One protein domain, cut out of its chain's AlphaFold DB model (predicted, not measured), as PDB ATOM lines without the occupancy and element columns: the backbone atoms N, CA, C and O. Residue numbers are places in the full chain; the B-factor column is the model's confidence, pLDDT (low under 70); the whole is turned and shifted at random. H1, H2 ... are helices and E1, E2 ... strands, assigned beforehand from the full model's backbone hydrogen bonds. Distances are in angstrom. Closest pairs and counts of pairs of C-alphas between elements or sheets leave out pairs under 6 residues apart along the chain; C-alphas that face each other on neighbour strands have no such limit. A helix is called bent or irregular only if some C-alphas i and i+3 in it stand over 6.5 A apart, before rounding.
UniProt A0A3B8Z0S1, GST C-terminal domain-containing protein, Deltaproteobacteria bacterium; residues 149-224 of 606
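Overview. This is residues 149 to 224 of the 606 residues of the protein "GST C-terminal domain-containing protein" of Deltaproteobacteria bacterium (UniProt A0A3B8Z0S1). Two short parallel strands, E1 and E2, lie side by side as a small wall, and H2, H3 and H4 are set round one face of it, H2 and H3 making a V at their link. H1 packs on H3 at one end of the body, and the unnamed stretch 212 to 224 runs back past E2 toward the other end. The printed part has 76 residues with four named helices and two named strands, in the order H1, E1, H2, H3, E2, H4; the class is mostly helix. The whole is compact, with a radius of gyration of the C-alphas of 11.7 A and spans of 33 by 23 by 21 A.

Along the chain. Find C-alpha 149 at (297.905, 292.617, 191.373); from there H1, residues 149 to 159, runs 15.2 A. Next come E1, residues 165 to 168, 10.0 A long, and H2, residues 171 to 180, 14.5 A long. H3, residues 182 to 194, the longest helix by residues, begins at C-alpha 182 at (285.594, 286.118, 197.288) and covers 19.9 A. It is irregular: C-alphas 183 and 186 are 7.4 A apart. E2, residues 197 to 200, is 10.0 A long, and H4, residues 203 to 211, covers 12.2 A and ends at C-alpha 211 at (287.001, 267.124, 195.609).

Arrangement. Look first at E1 and E2, parallel neighbours at 21 degrees: N 166 and O 197 are 2.9 A apart and N 199 and O 166 are 2.8 A apart, both within hydrogen-bond range. With H2 and H3 between them they form a strand-helix-strand unit, two parallel neighbour strands joined through helices, with a right-handed crossover. H2 and H3 only just touch, with 3 pairs of C-alphas within 8 A, and only at the corner by their link; the closest C-alphas are those of Leu 178 and Arg 185, 5.6 A apart. H2 touches H4 at a steep tilt of 41 degrees, the same way, closest at the C-alphas of Ala 171 and Ala 205, 4.3 A apart. H3, with residues 187 to 191 alone, touches H1; the closest C-alphas are those of Leu 159 and Leu 188, 6.5 A apart. H1 and H4 are apart, and so are H3 and H4. In H1, H2 and H4 every O i to N i+4 pair is within hydrogen-bond range; in H3 it is 7 of 9.

Size, cuts and confidence. The two C-alphas farthest apart, those of Glu 183 and Ile 221, are 35.8 A apart. The printed part has no cut, and the five links between its named elements are tight. The mean pLDDT of the printed part is 92.0, and no printed residue is under 70.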
ATOM      1  N   ALA A 149     298.351 292.120 192.674       94.38
ATOM      2  CA  ALA A 149     297.905 292.617 191.373       94.38
ATOM      3  C   ALA A 149     298.049 291.572 190.243       94.38
ATOM      4  O   ALA A 149     297.094 291.408 189.478       94.38
ATOM      5  N   PRO A 150     299.136 290.774 190.159       94.94
ATOM      6  CA  PRO A 150     299.238 289.689 189.177       94.94
ATOM      7  C   PRO A 150     298.186 288.586 189.365       94.94
ATOM      8  O   PRO A 150     297.677 288.032 188.390       94.94
ATOM      9  N   LEU A 151     297.829 288.275 190.616       94.81
ATOM     10  CA  LEU A 151     296.781 287.301 190.927       94.81
ATOM     11  C   LEU A 151     295.397 287.830 190.526       94.81
ATOM     12  O   LEU A 151     294.609 287.087 189.944       94.81
ATOM     13  N   ALA A 152     295.125 289.116 190.770       95.12
ATOM     14  CA  ALA A 152     293.903 289.785 190.327       95.12
ATOM     15  C   ALA A 152     293.780 289.821 188.800       95.12
ATOM     16  O   ALA A 152     292.715 289.502 188.272       95.12
ATOM     17  N   ALA A 153     294.868 290.126 188.088       93.69
ATOM     18  CA  ALA A 153     294.901 290.092 186.628       93.69
ATOM     19  C   ALA A 153     294.651 288.676 186.080       93.69
ATOM     20  O   ALA A 153     293.832 288.500 185.181       93.69
ATOM     21  N   GLY A 154     295.291 287.653 186.658       95.06
ATOM     22  CA  GLY A 154     295.071 286.255 186.271       95.06
ATOM     23  C   GLY A 154     293.647 285.763 186.542       95.06
ATOM     24  O   GLY A 154     293.064 285.075 185.705       95.06
ATOM     25  N   LEU A 155     293.061 286.153 187.678       95.81
ATOM     26  CA  LEU A 155     291.659 285.880 187.997       95.81
ATOM     27  C   LEU A 155     290.717 286.570 186.996       95.81
ATOM     28  O   LEU A 155     289.774 285.945 186.516       95.81
ATOM     29  N   GLY A 156     290.992 287.831 186.653       95.44
ATOM     30  CA  GLY A 156     290.258 288.581 185.633       95.44
ATOM     31  C   GLY A 156     290.283 287.890 184.270       95.44
ATOM     32  O   GLY A 156     289.221 287.643 183.707       95.44
ATOM     33  N   ALA A 157     291.468 287.493 183.797       93.75
ATOM     34  CA  ALA A 157     291.647 286.789 182.525       93.75
ATOM     35  C   ALA A 157     290.932 285.424 182.501       93.75
ATOM     36  O   ALA A 157     290.299 285.066 181.509       93.75
ATOM     37  N   LEU A 158     290.974 284.668 183.609       94.31
ATOM     38  CA  LEU A 158     290.206 283.423 183.748       94.31
ATOM     39  C   LEU A 158     288.703 283.673 183.604       94.31
ATOM     40  O   LEU A 158     288.021 282.921 182.913       94.31
ATOM     41  N   LEU A 159     288.189 284.725 184.242       93.62
ATOM     42  CA  LEU A 159     286.759 285.034 184.244       93.62
ATOM     43  C   LEU A 159     286.274 285.629 182.918       93.62
ATOM     44  O   LEU A 159     285.138 285.386 182.523       93.62
ATOM     45  N   ALA A 160     287.148 286.339 182.209       92.56
ATOM     46  CA  ALA A 160     286.907 286.816 180.851       92.56
ATOM     47  C   ALA A 160     286.992 285.701 179.787       92.56
ATOM     48  O   ALA A 160     286.637 285.933 178.634       92.56
ATOM     49  N   GLY A 161     287.433 284.489 180.153       89.06
ATOM     50  CA  GLY A 161     287.593 283.370 179.219       89.06
ATOM     51  C   GLY A 161     288.840 283.471 178.333       89.06
ATOM     52  O   GLY A 161     288.903 282.828 177.292       89.06
ATOM     53  N   GLU A 162     289.836 284.258 178.739       91.88
ATOM     54  CA  GLU A 162     291.077 284.506 177.987       91.88
ATOM     55  C   GLU A 162     292.165 283.448 178.252       91.88
ATOM     56  O   GLU A 162     293.261 283.509 177.692       91.88
ATOM     57  N   ILE A 163     291.896 282.490 179.144       93.50
ATOM     58  CA  ILE A 163     292.847 281.464 179.574       93.50
ATOM     59  C   ILE A 163     292.369 280.089 179.118       93.50
ATOM     60  O   ILE A 163     291.380 279.574 179.628       93.50
ATOM     61  N   ASP A 164     293.127 279.451 178.229       88.62
ATOM     62  CA  ASP A 164     292.812 278.099 177.749       88.62
ATOM     63  C   ASP A 164     293.172 276.999 178.763       88.62
ATOM     64  O   ASP A 164     292.502 275.966 178.841       88.62
ATOM     65  N   ILE A 165     294.257 277.204 179.526       94.88
ATOM     66  CA  ILE A 165     294.821 276.219 180.460       94.88
ATOM     67  C   ILE A 165     295.201 276.889 181.782       94.88
ATOM     68  O   ILE A 165     296.025 277.804 181.806       94.88
ATOM     69  N   ALA A 166     294.676 276.369 182.893       96.19
ATOM     70  CA  ALA A 166     295.083 276.735 184.248       96.19
ATOM     71  C   ALA A 166     296.010 275.665 184.843       96.19
ATOM     72  O   ALA A 166     295.722 274.469 184.783       96.19
ATOM     73  N   VAL A 167     297.129 276.092 185.433       96.25
ATOM     74  CA  VAL A 167     298.193 275.199 185.914       96.25
ATOM     75  C   VAL A 167     298.340 275.303 187.429       96.25
ATOM     76  O   VAL A 167     298.619 276.378 187.955       96.25
ATOM     77  N   PHE A 168     298.228 274.170 188.123       95.19
ATOM     78  CA  PHE A 168     298.370 274.054 189.571       95.19
ATOM     79  C   PHE A 168     299.562 273.159 189.926       95.19
ATOM     80  O   PHE A 168     299.593 271.956 189.659       95.19
ATOM     81  N   THR A 169     300.564 273.750 190.571       92.25
ATOM     82  CA  THR A 169     301.758 273.069 191.085       92.25
ATOM     83  C   THR A 169     301.655 272.690 192.562       92.25
ATOM     84  O   THR A 169     302.573 272.089 193.115       92.25
ATOM     85  N   THR A 170     300.553 273.037 193.222       88.88
ATOM     86  CA  THR A 170     300.199 272.600 194.576       88.88
ATOM     87  C   THR A 170     298.703 272.811 194.812       88.88
ATOM     88  O   THR A 170     298.116 273.731 194.247       88.88
ATOM     89  N   ALA A 171     298.093 271.998 195.679       87.25
ATOM     90  CA  ALA A 171     296.701 272.183 196.095       87.25
ATOM     91  C   ALA A 171     296.457 273.572 196.721       87.25
ATOM     92  O   ALA A 171     295.406 274.164 196.518       87.25
ATOM     93  N   VAL A 172     297.461 274.137 197.405       87.81
ATOM     94  CA  VAL A 172     297.335 275.429 198.107       87.81
ATOM     95  C   VAL A 172     297.045 276.594 197.153       87.81
ATOM     96  O   VAL A 172     296.349 277.535 197.518       87.81
ATOM     97  N   GLN A 173     297.533 276.531 195.909       92.81
ATOM     98  CA  GLN A 173     297.249 277.563 194.906       92.81
ATOM     99  C   GLN A 173     295.756 277.634 194.576       92.81
ATOM    100  O   GLN A 173     295.238 278.727 194.369       92.81
ATOM    101  N   LEU A 174     295.063 276.489 194.555       92.50
ATOM    102  CA  LEU A 174     293.620 276.438 194.341       92.50
ATOM    103  C   LEU A 174     292.875 277.065 195.522       92.50
ATOM    104  O   LEU A 174     292.001 277.901 195.312       92.50
ATOM    105  N   ASP A 175     293.256 276.709 196.750       89.00
ATOM    106  CA  ASP A 175     292.643 277.247 197.970       89.00
ATOM    107  C   ASP A 175     292.769 278.775 198.028       89.00
ATOM    108  O   ASP A 175     291.778 279.484 198.214       89.00
ATOM    109  N   HIS A 176     293.981 279.289 197.804       93.00
ATOM    110  CA  HIS A 176     294.258 280.723 197.795       93.00
ATOM    111  C   HIS A 176     293.536 281.452 196.664       93.00
ATOM    112  O   HIS A 176     292.971 282.514 196.903       93.00
ATOM    113  N   LEU A 177     293.493 280.880 195.459       94.81
ATOM    114  CA  LEU A 177     292.757 281.462 194.338       94.81
ATOM    115  C   LEU A 177     291.251 281.546 194.636       94.81
ATOM    116  O   LEU A 177     290.626 282.572 194.376       94.81
ATOM    117  N   LEU A 178     290.662 280.497 195.217       93.94
ATOM    118  CA  LEU A 178     289.239 280.474 195.568       93.94
ATOM    119  C   LEU A 178     288.892 281.419 196.722       93.94
ATOM    120  O   LEU A 178     287.790 281.963 196.739       93.94
ATOM    121  N   ALA A 179     289.793 281.587 197.692       91.25
ATOM    122  CA  ALA A 179     289.639 282.575 198.756       91.25
ATOM    123  C   ALA A 179     289.752 284.002 198.199       91.25
ATOM    124  O   ALA A 179     288.912 284.846 198.501       91.25
ATOM    125  N   PHE A 180     290.737 284.241 197.330       94.38
ATOM    126  CA  PHE A 180     290.962 285.530 196.678       94.38
ATOM    127  C   PHE A 180     289.797 285.942 195.766       94.38
ATOM    128  O   PHE A 180     289.479 287.121 195.670       94.38
ATOM    129  N   ALA A 181     289.111 284.978 195.144       93.75
ATOM    130  CA  ALA A 181     287.935 285.241 194.317       93.75
ATOM    131  C   ALA A 181     286.714 285.765 195.103       93.75
ATOM    132  O   ALA A 181     285.815 286.338 194.488       93.75
ATOM    133  N   GLY A 182     286.658 285.582 196.431       94.25
ATOM    134  CA  GLY A 182     285.594 286.118 197.288       94.25
ATOM    135  C   GLY A 182     284.184 285.789 196.783       94.25
ATOM    136  O   GLY A 182     283.847 284.627 196.546       94.25
ATOM    137  N   GLU A 183     283.361 286.818 196.569       92.94
ATOM    138  CA  GLU A 183     281.987 286.686 196.053       92.94
ATOM    139  C   GLU A 183     281.917 286.028 194.660       92.94
ATOM    140  O   GLU A 183     280.932 285.370 194.328       92.94
ATOM    141  N   ARG A 184     282.995 286.104 193.867       95.69
ATOM    142  CA  ARG A 184     283.096 285.493 192.529       95.69
ATOM    143  C   ARG A 184     283.533 284.028 192.557       95.69
ATOM    144  O   ARG A 184     283.730 283.411 191.509       95.69
ATOM    145  N   ARG A 185     283.666 283.420 193.740       96.12
ATOM    146  CA  ARG A 185     284.067 282.012 193.905       96.12
ATOM    147  C   ARG A 185     283.193 281.044 193.100       96.12
ATOM    148  O   ARG A 185     283.717 280.102 192.508       96.12
ATOM    149  N   ALA A 186     281.873 281.241 193.096       93.88
ATOM    150  CA  ALA A 186     280.949 280.354 192.384       93.88
ATOM    151  C   ALA A 186     281.138 280.426 190.858       93.88
ATOM    152  O   ALA A 186     281.151 279.392 190.189       93.88
ATOM    153  N   GLU A 187     281.345 281.636 190.338       95.38
ATOM    154  CA  GLU A 187     281.636 281.916 188.929       95.38
ATOM    155  C   GLU A 187     282.957 281.256 188.502       95.38
ATOM    156  O   GLU A 187     282.992 280.488 187.539       95.38
ATOM    157  N   LEU A 188     284.024 281.444 189.288       95.69
ATOM    158  CA  LEU A 188     285.326 280.826 189.035       95.69
ATOM    159  C   LEU A 188     285.245 279.293 189.004       95.69
ATOM    160  O   LEU A 188     285.805 278.658 188.112       95.69
ATOM    161  N   LEU A 189     284.529 278.680 189.952       96.00
ATOM    162  CA  LEU A 189     284.347 277.226 189.971       96.00
ATOM    163  C   LEU A 189     283.598 276.720 188.734       96.00
ATOM    164  O   LEU A 189     283.902 275.629 188.256       96.00
ATOM    165  N   ALA A 190     282.625 277.469 188.212       94.00
ATOM    166  CA  ALA A 190     281.935 277.087 186.983       94.00
ATOM    167  C   ALA A 190     282.898 277.065 185.782       94.00
ATOM    168  O   ALA A 190     282.883 276.101 185.013       94.00
ATOM    169  N   ILE A 191     283.779 278.064 185.681       94.31
ATOM    170  CA  ILE A 191     284.792 278.177 184.623       94.31
ATOM    171  C   ILE A 191     285.820 277.052 184.714       94.31
ATOM    172  O   ILE A 191     286.017 276.332 183.736       94.31
ATOM    173  N   LEU A 192     286.413 276.829 185.891       94.75
ATOM    174  CA  LEU A 192     287.408 275.768 186.088       94.75
ATOM    175  C   LEU A 192     286.841 274.368 185.801       94.75
ATOM    176  O   LEU A 192     287.588 273.460 185.456       94.75
ATOM    177  N   ARG A 193     285.523 274.174 185.934       95.69
ATOM    178  CA  ARG A 193     284.867 272.884 185.670       95.69
ATOM    179  C   ARG A 193     284.555 272.614 184.203       95.69
ATOM    180  O   ARG A 193     284.352 271.453 183.856       95.69
ATOM    181  N   ARG A 194     284.395 273.651 183.377       89.00
ATOM    182  CA  ARG A 194     283.777 273.512 182.044       89.00
ATOM    183  C   ARG A 194     284.517 274.219 180.920       89.00
ATOM    184  O   ARG A 194     284.446 273.751 179.789       89.00
ATOM    185  N   SER A 195     285.181 275.328 181.217       87.31
ATOM    186  CA  SER A 195     285.649 276.272 180.199       87.31
ATOM    187  C   SER A 195     287.168 276.305 180.052       87.31
ATOM    188  O   SER A 195     287.659 276.781 179.038       87.31
ATOM    189  N   VAL A 196     287.911 275.786 181.033       92.62
ATOM    190  CA  VAL A 196     289.379 275.830 181.071       92.62
ATOM    191  C   VAL A 196     289.926 274.429 181.292       92.62
ATOM    192  O   VAL A 196     289.412 273.688 182.130       92.62
ATOM    193  N   ASP A 197     290.982 274.056 180.568       93.88
ATOM    194  CA  ASP A 197     291.686 272.812 180.868       93.88
ATOM    195  C   ASP A 197     292.558 272.961 182.102       93.88
ATOM    196  O   ASP A 197     293.275 273.945 182.284       93.88
ATOM    197  N   ILE A 198     292.557 271.927 182.928       97.50
ATOM    198  CA  ILE A 198     293.258 271.958 184.202       97.50
ATOM    199  C   ILE A 198     294.484 271.059 184.137       97.50
ATOM    200  O   ILE A 198     294.378 269.847 183.915       97.50
ATOM    201  N   ALA A 199     295.646 271.663 184.378       96.44
ATOM    202  CA  ALA A 199     296.909 270.974 184.554       96.44
ATOM    203  C   ALA A 199     297.299 270.909 186.027       96.44
ATOM    204  O   ALA A 199     297.343 271.924 186.716       96.44
ATOM    205  N   SER A 200     297.622 269.713 186.504       96.50
ATOM    206  CA  SER A 200     298.015 269.460 187.888       96.50
ATOM    207  C   SER A 200     299.358 268.752 187.924       96.50
ATOM    208  O   SER A 200     299.567 267.772 187.215       96.50
ATOM    209  N   ILE A 201     300.272 269.215 188.776       94.31
ATOM    210  CA  ILE A 201     301.615 268.635 188.912       94.31
ATOM    211  C   ILE A 201     301.612 267.178 189.375       94.31
ATOM    212  O   ILE A 201     302.582 266.480 189.125       94.31
ATOM    213  N   GLY A 202     300.590 266.710 190.092       90.31
ATOM    214  CA  GLY A 202     300.649 265.390 190.713       90.31
ATOM    215  C   GLY A 202     299.437 265.041 191.574       90.31
ATOM    216  O   GLY A 202     298.544 265.870 191.763       90.31
ATOM    217  N   PRO A 203     299.410 263.819 192.135       86.06
ATOM    218  CA  PRO A 203     298.195 263.203 192.668       86.06
ATOM    219  C   PRO A 203     297.551 263.982 193.820       86.06
ATOM    220  O   PRO A 203     296.330 264.059 193.879       86.06
ATOM    221  N   THR A 204     298.332 264.617 194.700       86.12
ATOM    222  CA  THR A 204     297.779 265.423 195.805       86.12
ATOM    223  C   THR A 204     297.049 266.673 195.309       86.12
ATOM    224  O   THR A 204     295.956 266.967 195.777       86.12
ATOM    225  N   ALA A 205     297.629 267.401 194.349       89.69
ATOM    226  CA  ALA A 205     296.967 268.563 193.756       89.69
ATOM    227  C   ALA A 205     295.739 268.132 192.936       89.69
ATOM    228  O   ALA A 205     294.689 268.763 193.024       89.69
ATOM    229  N   SER A 206     295.839 267.007 192.219       92.19
ATOM    230  CA  SER A 206     294.723 266.454 191.445       92.19
ATOM    231  C   SER A 206     293.558 266.008 192.328       92.19
ATOM    232  O   SER A 206     292.410 266.230 191.958       92.19
ATOM    233  N   ALA A 207     293.831 265.422 193.496       86.62
ATOM    234  CA  ALA A 207     292.798 265.039 194.455       86.62
ATOM    235  C   ALA A 207     292.031 266.263 194.985       86.62
ATOM    236  O   ALA A 207     290.804 266.254 194.973       86.62
ATOM    237  N   ALA A 208     292.736 267.344 195.342       88.69
ATOM    238  CA  ALA A 208     292.106 268.586 195.807       88.69
ATOM    239  C   ALA A 208     291.197 269.221 194.732       88.69
ATOM    240  O   ALA A 208     290.101 269.699 195.021       88.69
ATOM    241  N   LEU A 209     291.628 269.186 193.467       94.00
ATOM    242  CA  LEU A 209     290.807 269.618 192.330       94.00
ATOM    243  C   LEU A 209     289.564 268.719 192.171       94.00
ATOM    244  O   LEU A 209     288.448 269.217 192.001       94.00
ATOM    245  N   ALA A 210     289.732 267.399 192.292       90.94
ATOM    246  CA  ALA A 210     288.651 266.426 192.159       90.94
ATOM    247  C   ALA A 210     287.581 266.538 193.263       90.94
ATOM    248  O   ALA A 210     286.397 266.395 192.961       90.94
ATOM    249  N   GLU A 211     287.950 266.861 194.509       90.31
ATOM    250  CA  GLU A 211     287.001 267.124 195.609       90.31
ATOM    251  C   GLU A 211     286.026 268.259 195.272       90.31
ATOM    252  O   GLU A 211     284.835 268.204 195.587       90.31
ATOM    253  N   LEU A 212     286.507 269.264 194.541       93.19
ATOM    254  CA  LEU A 212     285.696 270.371 194.042       93.19
ATOM    255  C   LEU A 212     285.044 270.073 192.685       93.19
ATOM    256  O   LEU A 212     284.455 270.973 192.075       93.19
ATOM    257  N   LYS A 213     285.091 268.817 192.229       94.62
ATOM    258  CA  LYS A 213     284.569 268.336 190.941       94.62
ATOM    259  C   LYS A 213     285.196 269.046 189.738       94.62
ATOM    260  O   LYS A 213     284.536 269.202 188.714       94.62
ATOM    261  N   ILE A 214     286.432 269.521 189.875       96.75
ATOM    262  CA  ILE A 214     287.193 270.158 188.802       96.75
ATOM    263  C   ILE A 214     287.921 269.048 188.024       96.75
ATOM    264  O   ILE A 214     288.746 268.344 188.613       96.75
ATOM    265  N   PRO A 215     287.617 268.841 186.729       90.44
ATOM    266  CA  PRO A 215     288.233 267.784 185.943       90.44
ATOM    267  C   PRO A 215     289.685 268.143 185.629       90.44
ATOM    268  O   PRO A 215     289.971 269.203 185.082       90.44
ATOM    269  N   VAL A 216     290.608 267.240 185.951       93.19
ATOM    270  CA  VAL A 216     292.033 267.414 185.654       93.19
ATOM    271  C   VAL A 216     292.354 266.711 184.342       93.19
ATOM    272  O   VAL A 216     292.399 265.485 184.288       93.19
ATOM    273  N   GLY A 217     292.559 267.489 183.280       84.88
ATOM    274  CA  GLY A 217     292.827 266.968 181.935       84.88
ATOM    275  C   GLY A 217     294.306 266.693 181.655       84.88
ATOM    276  O   GLY A 217     294.634 265.980 180.708       84.88
ATOM    277  N   ILE A 218     295.209 267.262 182.461       94.25
ATOM    278  CA  ILE A 218     296.650 267.229 182.210       94.25
ATOM    279  C   ILE A 218     297.381 266.901 183.517       94.25
ATOM    280  O   ILE A 218     297.413 267.706 184.446       94.25
ATOM    281  N   VAL A 219     297.995 265.720 183.589       90.00
ATOM    282  CA  VAL A 219     298.834 265.294 184.720       90.00
ATOM    283  C   VAL A 219     300.133 264.717 184.158       90.00
ATOM    284  O   VAL A 219     300.080 263.918 183.221       90.00
ATOM    285  N   PRO A 220     301.308 265.112 184.670       83.06
ATOM    286  CA  PRO A 220     302.567 264.566 184.203       83.06
ATOM    287  C   PRO A 220     302.799 263.155 184.742       83.06
ATOM    288  O   PRO A 220     302.378 262.820 185.846       83.06
ATOM    289  N   ILE A 221     303.563 262.358 183.992       73.19
ATOM    290  CA  ILE A 221     303.963 261.001 184.402       73.19
ATOM    291  C   ILE A 221     304.831 260.988 185.673       73.19
ATOM    292  O   ILE A 221     304.786 260.040 186.445       73.19
ATOM    293  N   HIS A 222     305.581 262.069 185.911       80.00
ATOM    294  CA  HIS A 222     306.331 262.308 187.140       80.00
ATOM    295  C   HIS A 222     305.948 263.676 187.711       80.00
ATOM    296  O   HIS A 222     305.858 264.633 186.934       80.00
ATOM    297  N   PRO A 223     305.806 263.836 189.042       82.81
ATOM    298  CA  PRO A 223     305.346 265.080 189.650       82.81
ATOM    299  C   PRO A 223     306.446 266.151 189.730       82.81
ATOM    300  O   PRO A 223     306.875 266.582 190.801       82.81
ATOM    301  N   LYS A 224     306.953 266.557 188.564       82.94
ATOM    302  CA  LYS A 224     308.074 267.483 188.375       82.94
ATOM    303  C   LYS A 224     307.733 268.495 187.284       82.94
ATOM    304  O   LYS A 224     307.117 268.148 186.278       82.94
TER     305      LYS A 224